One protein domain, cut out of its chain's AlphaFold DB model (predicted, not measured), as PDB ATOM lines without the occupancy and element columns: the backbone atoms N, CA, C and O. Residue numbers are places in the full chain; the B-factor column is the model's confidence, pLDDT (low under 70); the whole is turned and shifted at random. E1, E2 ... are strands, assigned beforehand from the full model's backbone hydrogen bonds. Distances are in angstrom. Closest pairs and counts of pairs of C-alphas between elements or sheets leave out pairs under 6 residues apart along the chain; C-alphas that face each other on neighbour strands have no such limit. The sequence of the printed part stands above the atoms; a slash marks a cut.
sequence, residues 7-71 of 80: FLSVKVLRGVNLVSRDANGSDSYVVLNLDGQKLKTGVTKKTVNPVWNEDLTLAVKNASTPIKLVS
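What this domain is: This is residues 7 to 71 of the 80 residues of the protein "C2 domain-containing protein" of Panicum miliaceum (UniProt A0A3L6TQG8). Two small sheets lie face to face as a slender sandwich, drawn out into a rod, with the two-stranded sheet of E1 and E4 over the three-stranded sheet of E3, E2 and E5. The strands of both sheets run roughly along the rod, and loops make its two ends, residues 15 to 26 at one and residues 61 to 67 at the other. The printed part has 65 residues with no named helix and five named strands, E1 to E5 along the chain, and its class is all strand. Both sheets, E3 - E2 - E5 and E1 - E4, are antiparallel. The whole is only just loose, close to compact, with a radius of gyration of the C-alphas of 13.1 A and spans of 42 by 19 by 15 A.

Where its parts are: E1, residues 7 to 14, begins at C-alpha 7 at (21.324, 12.594, 9.027) and is 21.9 A long. E2, residues 27 to 34, is 23.3 A long and ends at C-alpha 34 at (20.040, 23.597, 10.042). E3 is residues 37 to 40, 10.3 A. E4, residues 51 to 60, is the longest strand at 26.0 A. E5, residues 68 to 71, 9.9 A, ends at C-alpha 71 at (6.524, 28.349, 7.869).

How they stand to each other: E1 and E4 are antiparallel at 165 degrees, with N 10 and O 56 at 2.8 A and N 58 and O 8 at 2.9 A, within hydrogen-bond range. In the other sheet E2 is the inner strand, and E3 and E5 are edge strands. E2 and E3 form a hairpin, antiparallel at 158 degrees, with N 32 and O 39 at 2.8 A. E2 and E5 are antiparallel at 175 degrees, with N 31 and O 70 at 2.8 A. The two sheets form a sandwich, two sheets face to face: the facing parts are 9.8 A apart centre to centre, and the strands of one stand at 14 degrees to those of the other. Between the sheets, the closest C-alphas of E3 and E4 are those of Leu 39 and Leu 56, 6.7 A apart. Those of E2 and E4 are Leu 34 and Leu 58, 7.3 A apart. E1 and E5 are apart, as are E1 and E3.

The domain as a whole: The two C-alphas farthest apart are those of Ala 23 and Asn 62, 42.5 A. The link from E1 to E2 is long, with 12 residues, and the link from E2 to E3 is tight. The printed part has no cut. Its mean pLDDT is 87.5, and residues 23 to 24 are under 70.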
ATOM      1  N   PHE A   7      22.394  12.026   9.847       88.56
ATOM      2  CA  PHE A   7      21.324  12.594   9.027       88.56
ATOM      3  C   PHE A   7      20.082  12.817   9.880       88.56
ATOM      4  O   PHE A   7      19.691  11.951  10.661       88.56
ATOM      5  N   LEU A   8      19.460  13.980   9.716       88.38
ATOM      6  CA  LEU A   8      18.159  14.296  10.284       88.38
ATOM      7  C   LEU A   8      17.130  14.241   9.159       88.38
ATOM      8  O   LEU A   8      17.142  15.106   8.283       88.38
ATOM      9  N   SER A   9      16.248  13.244   9.206       91.69
ATOM     10  CA  SER A   9      15.081  13.166   8.329       91.69
ATOM     11  C   SER A   9      13.866  13.765   9.032       91.69
ATOM     12  O   SER A   9      13.523  13.367  10.147       91.69
ATOM     13  N   VAL A  10      13.233  14.746   8.392       92.06
ATOM     14  CA  VAL A  10      12.040  15.437   8.885       92.06
ATOM     15  C   VAL A  10      10.915  15.239   7.886       92.06
ATOM     16  O   VAL A  10      10.975  15.750   6.769       92.06
ATOM     17  N   LYS A  11       9.855  14.558   8.319       94.56
ATOM     18  CA  LYS A  11       8.638  14.401   7.528       94.56
ATOM     19  C   LYS A  11       7.664  15.542   7.797       94.56
ATOM     20  O   LYS A  11       7.075  15.634   8.875       94.56
ATOM     21  N   VAL A  12       7.467  16.405   6.809       94.00
ATOM     22  CA  VAL A  12       6.507  17.507   6.867       94.00
ATOM     23  C   VAL A  12       5.157  17.006   6.366       94.00
ATOM     24  O   VAL A  12       4.940  16.844   5.170       94.00
ATOM     25  N   LEU A  13       4.234  16.751   7.292       95.12
ATOM     26  CA  LEU A  13       2.921  16.190   6.964       95.12
ATOM     27  C   LEU A  13       1.946  17.260   6.460       95.12
ATOM     28  O   LEU A  13       1.569  17.257   5.289       95.12
ATOM     29  N   ARG A  14       1.524  18.168   7.347       93.81
ATOM     30  CA  ARG A  14       0.499  19.179   7.059       93.81
ATOM     31  C   ARG A  14       0.604  20.401   7.964       93.81
ATOM     32  O   ARG A  14       1.101  20.300   9.085       93.81
ATOM     33  N   GLY A  15       0.067  21.520   7.493       89.88
ATOM     34  CA  GLY A  15      -0.277  22.686   8.301       89.88
ATOM     35  C   GLY A  15      -1.743  22.617   8.723       89.88
ATOM     36  O   GLY A  15      -2.562  22.014   8.032       89.88
ATOM     37  N   VAL A  16      -2.074  23.214   9.865       90.88
ATOM     38  CA  VAL A  16      -3.446  23.256  10.385       90.88
ATOM     39  C   VAL A  16      -3.776  24.693  10.750       90.88
ATOM     40  O   VAL A  16      -3.049  25.292  11.540       90.88
ATOM     41  N   ASN A  17      -4.860  25.224  10.183       88.56
ATOM     42  CA  ASN A  17      -5.361  26.578  10.429       88.56
ATOM     43  C   ASN A  17      -4.264  27.651  10.337       88.56
ATOM     44  O   ASN A  17      -4.123  28.500  11.218       88.56
ATOM     45  N   LEU A  18      -3.459  27.593   9.274       86.25
ATOM     46  CA  LEU A  18      -2.448  28.604   9.004       86.25
ATOM     47  C   LEU A  18      -3.100  29.974   8.833       86.25
ATOM     48  O   LEU A  18      -4.160  30.109   8.222       86.25
ATOM     49  N   VAL A  19      -2.425  31.001   9.343       82.69
ATOM     50  CA  VAL A  19      -2.859  32.384   9.163       82.69
ATOM     51  C   VAL A  19      -2.828  32.712   7.674       82.69
ATOM     52  O   VAL A  19      -1.776  32.650   7.034       82.69
ATOM     53  N   SER A  20      -3.983  33.082   7.131       77.19
ATOM     54  CA  SER A  20      -4.089  33.607   5.777       77.19
ATOM     55  C   SER A  20      -4.278  35.114   5.800       77.19
ATOM     56  O   SER A  20      -4.965  35.653   6.667       77.19
ATOM     57  N   ARG A  21      -3.661  35.786   4.827       72.62
ATOM     58  CA  ARG A  21      -3.934  37.195   4.523       72.62
ATOM     59  C   ARG A  21      -5.004  37.373   3.446       72.62
ATOM     60  O   ARG A  21      -5.404  38.503   3.198       72.62
ATOM     61  N   ASP A  22      -5.483  36.282   2.853       71.62
ATOM     62  CA  ASP A  22      -6.403  36.280   1.719       71.62
ATOM     63  C   ASP A  22      -7.706  35.560   2.083       71.62
ATOM     64  O   ASP A  22      -7.722  34.650   2.912       71.62
ATOM     65  N   ALA A  23      -8.809  35.919   1.420       69.00
ATOM     66  CA  ALA A  23     -10.137  35.372   1.724       69.00
ATOM     67  C   ALA A  23     -10.230  33.833   1.612       69.00
ATOM     68  O   ALA A  23     -11.063  33.224   2.278       69.00
ATOM     69  N   ASN A  24      -9.357  33.201   0.815       69.94
ATOM     70  CA  ASN A  24      -9.404  31.766   0.510       69.94
ATOM     71  C   ASN A  24      -8.137  30.991   0.921       69.94
ATOM     72  O   ASN A  24      -7.900  29.900   0.407       69.94
ATOM     73  N   GLY A  25      -7.308  31.511   1.828       74.94
ATOM     74  CA  GLY A  25      -6.020  30.882   2.134       74.94
ATOM     75  C   GLY A  25      -4.891  31.418   1.254       74.94
ATOM     76  O   GLY A  25      -5.126  31.997   0.196       74.94
ATOM     77  N   SER A  26      -3.652  31.201   1.683       82.50
ATOM     78  CA  SER A  26      -2.462  31.738   1.013       82.50
ATOM     79  C   SER A  26      -1.534  30.614   0.548       82.50
ATOM     80  O   SER A  26      -1.686  29.462   0.964       82.50
ATOM     81  N   ASP A  27      -0.577  30.936  -0.323       87.81
ATOM     82  CA  ASP A  27       0.392  29.955  -0.807       87.81
ATOM     83  C   ASP A  27       1.444  29.690   0.278       87.81
ATOM     84  O   ASP A  27       2.091  30.608   0.792       87.81
ATOM     85  N   SER A  28       1.599  28.424   0.661       88.75
ATOM     86  CA  SER A  28       2.373  28.032   1.838       88.75
ATOM     87  C   SER A  28       3.395  26.940   1.538       88.75
ATOM     88  O   SER A  28       3.172  26.033   0.732       88.75
ATOM     89  N   TYR A  29       4.535  27.037   2.215       92.44
ATOM     90  CA  TYR A  29       5.599  26.038   2.223       92.44
ATOM     91  C   TYR A  29       6.353  26.102   3.556       92.44
ATOM     92  O   TYR A  29       6.288  27.094   4.293       92.44
ATOM     93  N   VAL A  30       7.082  25.036   3.870       92.38
ATOM     94  CA  VAL A  30       7.929  24.957   5.064       92.38
ATOM     95  C   VAL A  30       9.388  25.003   4.646       92.38
ATOM     96  O   VAL A  30       9.785  24.335   3.695       92.38
ATOM     97  N   VAL A  31      10.189  25.780   5.370       93.06
ATOM     98  CA  VAL A  31      11.646  25.803   5.254       93.06
ATOM     99  C   VAL A  31      12.255  25.171   6.496       93.06
ATOM    100  O   VAL A  31      12.048  25.640   7.617       93.06
ATOM    101  N   LEU A  32      13.052  24.133   6.273       91.75
ATOM    102  CA  LEU A  32      13.918  23.519   7.265       91.75
ATOM    103  C   LEU A  32      15.306  24.155   7.154       91.75
ATOM    104  O   LEU A  32      15.930  24.093   6.094       91.75
ATOM    105  N   ASN A  33      15.784  24.769   8.235       90.81
ATOM    106  CA  ASN A  33      17.111  25.375   8.302       90.81
ATOM    107  C   ASN A  33      17.936  24.760   9.442       90.81
ATOM    108  O   ASN A  33      17.549  24.847  10.611       90.81
ATOM    109  N   LEU A  34      19.081  24.169   9.098       89.06
ATOM    110  CA  LEU A  34      20.040  23.597  10.042       89.06
ATOM    111  C   LEU A  34      21.463  23.943   9.603       89.06
ATOM    112  O   LEU A  34      21.892  23.551   8.521       89.06
ATOM    113  N   ASP A  35      22.211  24.646  10.455       87.06
ATOM    114  CA  ASP A  35      23.630  24.954  10.210       87.06
ATOM    115  C   ASP A  35      23.896  25.592   8.825       87.06
ATOM    116  O   ASP A  35      24.804  25.209   8.085       87.06
ATOM    117  N   GLY A  36      23.023  26.519   8.414       86.75
ATOM    118  CA  GLY A  36      23.101  27.194   7.114       86.75
ATOM    119  C   GLY A  36      22.582  26.376   5.925       86.75
ATOM    120  O   GLY A  36      22.380  26.944   4.852       86.75
ATOM    121  N   GLN A  37      22.294  25.083   6.101       89.50
ATOM    122  CA  GLN A  37      21.597  24.279   5.099       89.50
ATOM    123  C   GLN A  37      20.111  24.617   5.125       89.50
ATOM    124  O   GLN A  37      19.491  24.610   6.189       89.50
ATOM    125  N   LYS A  38      19.532  24.892   3.956       90.88
ATOM    126  CA  LYS A  38      18.108  25.193   3.801       90.88
ATOM    127  C   LYS A  38      17.480  24.223   2.816       90.88
ATOM    128  O   LYS A  38      17.882  24.186   1.657       90.88
ATOM    129  N   LEU A  39      16.461  23.503   3.265       92.31
ATOM    130  CA  LEU A  39      15.555  22.745   2.410       92.31
ATOM    131  C   LEU A  39      14.151  23.320   2.532       92.31
ATOM    132  O   LEU A  39      13.796  23.885   3.565       92.31
ATOM    133  N   LYS A  40      13.358  23.188   1.473       92.69
ATOM    134  CA  LYS A  40      11.970  23.638   1.458       92.69
ATOM    135  C   LYS A  40      11.068  22.565   0.878       92.69
ATOM    136  O   LYS A  40      11.513  21.823   0.005       92.69
ATOM    137  N   THR A  41       9.824  22.538   1.333       94.06
ATOM    138  CA  THR A  41       8.783  21.730   0.699       94.06
ATOM    139  C   THR A  41       8.340  22.338  -0.632       94.06
ATOM    140  O   THR A  41       8.660  23.494  -0.951       94.06
ATOM    141  N   GLY A  42       7.523  21.597  -1.376       92.75
ATOM    142  CA  GLY A  42       6.650  22.157  -2.397       92.75
ATOM    143  C   GLY A  42       5.719  23.243  -1.843       92.75
ATOM    144  O   GLY A  42       5.493  23.369  -0.635       92.75
ATOM    145  N   VAL A  43       5.183  24.054  -2.755       91.38
ATOM    146  CA  VAL A  43       4.211  25.103  -2.431       91.38
ATOM    147  C   VAL A  43       2.802  24.543  -2.589       91.38
ATOM    148  O   VAL A  43       2.432  24.101  -3.677       91.38
ATOM    149  N   THR A  44       1.996  24.617  -1.533       89.88
ATOM    150  CA  THR A  44       0.557  24.344  -1.605       89.88
ATOM    151  C   THR A  44      -0.188  25.664  -1.715       89.88
ATOM    152  O   THR A  44       0.027  26.572  -0.911       89.88
ATOM    153  N   LYS A  45      -1.058  25.782  -2.719       88.38
ATOM    154  CA  LYS A  45      -1.722  27.045  -3.045       88.38
ATOM    155  C   LYS A  45      -3.041  27.227  -2.306       88.38
ATOM    156  O   LYS A  45      -3.771  26.253  -2.129       88.38
ATOM    157  N   LYS A  46      -3.357  28.479  -1.962       86.81
ATOM    158  CA  LYS A  46      -4.683  28.931  -1.489       86.81
ATOM    159  C   LYS A  46      -5.346  27.999  -0.467       86.81
ATOM    160  O   LYS A  46      -6.459  27.519  -0.672       86.81
ATOM    161  N   THR A  47      -4.647  27.691   0.620       86.69
ATOM    162  CA  THR A  47      -5.218  26.869   1.692       86.69
ATOM    163  C   THR A  47      -4.614  27.219   3.041       86.69
ATOM    164  O   THR A  47      -3.419  27.476   3.162       86.69
ATOM    165  N   VAL A  48      -5.451  27.204   4.076       88.69
ATOM    166  CA  VAL A  48      -5.020  27.296   5.481       88.69
ATOM    167  C   VAL A  48      -4.686  25.926   6.077       88.69
ATOM    168  O   VAL A  48      -4.153  25.843   7.179       88.69
ATOM    169  N   ASN A  49      -4.965  24.845   5.346       91.56
ATOM    170  CA  ASN A  49      -4.699  23.466   5.751       91.56
ATOM    171  C   ASN A  49      -3.875  22.738   4.673       91.56
ATOM    172  O   ASN A  49      -4.380  21.807   4.039       91.56
ATOM    173  N   PRO A  50      -2.638  23.185   4.386       92.19
ATOM    174  CA  PRO A  50      -1.807  22.550   3.373       92.19
ATOM    175  C   PRO A  50      -1.393  21.142   3.798       92.19
ATOM    176  O   PRO A  50      -1.074  20.901   4.962       92.19
ATOM    177  N   VAL A  51      -1.352  20.222   2.839       95.25
ATOM    178  CA  VAL A  51      -0.784  18.882   3.006       95.25
ATOM    179  C   VAL A  51       0.411  18.791   2.072       95.25
ATOM    180  O   VAL A  51       0.247  18.907   0.859       95.25
ATOM    181  N   TRP A  52       1.597  18.604   2.646       95.00
ATOM    182  CA  TRP A  52       2.834  18.430   1.886       95.00
ATOM    183  C   TRP A  52       3.180  16.948   1.786       95.00
ATOM    184  O   TRP A  52       3.338  16.427   0.692       95.00
ATOM    185  N   ASN A  53       3.204  16.252   2.928       95.81
ATOM    186  CA  ASN A  53       3.627  14.856   3.027       95.81
ATOM    187  C   ASN A  53       4.993  14.612   2.349       95.81
ATOM    188  O   ASN A  53       5.155  13.669   1.579       95.81
ATOM    189  N   GLU A  54       5.955  15.486   2.642       95.81
ATOM    190  CA  GLU A  54       7.299  15.480   2.056       95.81
ATOM    191  C   GLU A  54       8.363  15.187   3.118       95.81
ATOM    192  O   GLU A  54       8.288  15.683   4.244       95.81
ATOM    193  N   ASP A  55       9.378  14.409   2.747       95.19
ATOM    194  CA  ASP A  55      10.529  14.096   3.591       95.19
ATOM    195  C   ASP A  55      11.717  15.007   3.232       95.19
ATOM    196  O   ASP A  55      12.198  15.016   2.099       95.19
ATOM    197  N   LEU A  56      12.213  15.773   4.208       92.38
ATOM    198  CA  LEU A  56      13.385  16.643   4.075       92.38
ATOM    199  C   LEU A  56      14.538  16.082   4.911       92.38
ATOM    200  O   LEU A  56      14.410  15.945   6.125       92.38
ATOM    201  N   THR A  57      15.678  15.787   4.280       92.50
ATOM    202  CA  THR A  57      16.852  15.214   4.963       92.50
ATOM    203  C   THR A  57      18.037  16.173   4.944       92.50
ATOM    204  O   THR A  57      18.502  16.562   3.876       92.50
ATOM    205  N   LEU A  58      18.554  16.529   6.123       90.06
ATOM    206  CA  LEU A  58      19.735  17.384   6.291       90.06
ATOM    207  C   LEU A  58      20.885  16.628   6.955       90.06
ATOM    208  O   LEU A  58      20.668  15.786   7.828       90.06
ATOM    209  N   ALA A  59      22.119  16.973   6.588       89.62
ATOM    210  CA  ALA A  59      23.303  16.461   7.266       89.62
ATOM    211  C   ALA A  59      23.521  17.211   8.591       89.62
ATOM    212  O   ALA A  59      23.596  18.441   8.625       89.62
ATOM    213  N   VAL A  60      23.656  16.477   9.689       88.69
ATOM    214  CA  VAL A  60      23.923  17.002  11.028       88.69
ATOM    215  C   VAL A  60      25.431  17.027  11.245       88.69
ATOM    216  O   VAL A  60      26.065  15.987  11.421       88.69
ATOM    217  N   LYS A  61      26.014  18.230  11.247       84.31
ATOM    218  CA  LYS A  61      27.435  18.422  11.580       84.31
ATOM    219  C   LYS A  61      27.674  18.515  13.086       84.31
ATOM    220  O   LYS A  61      28.708  18.079  13.575       84.31
ATOM    221  N   ASN A  62      26.717  19.086  13.816       80.94
ATOM    222  CA  ASN A  62      26.754  19.227  15.265       80.94
ATOM    223  C   ASN A  62      25.355  18.961  15.834       80.94
ATOM    224  O   ASN A  62      24.389  19.620  15.450       80.94
ATOM    225  N   ALA A  63      25.254  17.994  16.747       78.00
ATOM    226  CA  ALA A  63      23.992  17.590  17.368       78.00
ATOM    227  C   ALA A  63      23.407  18.649  18.321       78.00
ATOM    228  O   ALA A  63      22.224  18.596  18.636       78.00
ATOM    229  N   SER A  64      24.214  19.620  18.762       80.75
ATOM    230  CA  SER A  64      23.773  20.709  19.644       80.75
ATOM    231  C   SER A  64      23.163  21.892  18.882       80.75
ATOM    232  O   SER A  64      22.684  22.840  19.501       80.75
ATOM    233  N   THR A  65      23.197  21.880  17.545       82.81
ATOM    234  CA  THR A  65      22.677  22.990  16.741       82.81
ATOM    235  C   THR A  65      21.147  22.963  16.719       82.81
ATOM    236  O   THR A  65      20.563  21.961  16.300       82.81
ATOM    237  N   PRO A  66      20.465  24.059  17.103       82.75
ATOM    238  CA  PRO A  66      19.013  24.116  17.053       82.75
ATOM    239  C   PRO A  66      18.515  24.116  15.605       82.75
ATOM    240  O   PRO A  66      18.999  24.871  14.756       82.75
ATOM    241  N   ILE A  67      17.502  23.298  15.342       83.00
ATOM    242  CA  ILE A  67      16.792  23.275  14.063       83.00
ATOM    243  C   ILE A  67      15.830  24.462  14.036       83.00
ATOM    244  O   ILE A  67      15.029  24.644  14.955       83.00
ATOM    245  N   LYS A  68      15.879  25.266  12.973       84.81
ATOM    246  CA  LYS A  68      14.930  26.360  12.756       84.81
ATOM    247  C   LYS A  68      13.939  25.952  11.677       84.81
ATOM    248  O   LYS A  68      14.311  25.770  10.520       84.81
ATOM    249  N   LEU A  69      12.678  25.835  12.070       82.00
ATOM    250  CA  LEU A  69      11.554  25.636  11.166       82.00
ATOM    251  C   LEU A  69      10.883  26.981  10.923       82.00
ATOM    252  O   LEU A  69      10.495  27.667  11.868       82.00
ATOM    253  N   VAL A  70      10.754  27.357   9.656       81.94
ATOM    254  CA  VAL A  70      10.054  28.576   9.255       81.94
ATOM    255  C   VAL A  70       8.921  28.173   8.328       81.94
ATOM    256  O   VAL A  70       9.158  27.620   7.256       81.94
ATOM    257  N   SER A  71       7.686  28.430   8.751       70.81
ATOM    258  CA  SER A  71       6.524  28.349   7.869       70.81
ATOM    259  C   SER A  71       6.359  29.707   7.205       70.81
ATOM    260  O   SER A  71       6.131  30.705   7.892       70.81
TER     261      SER A  71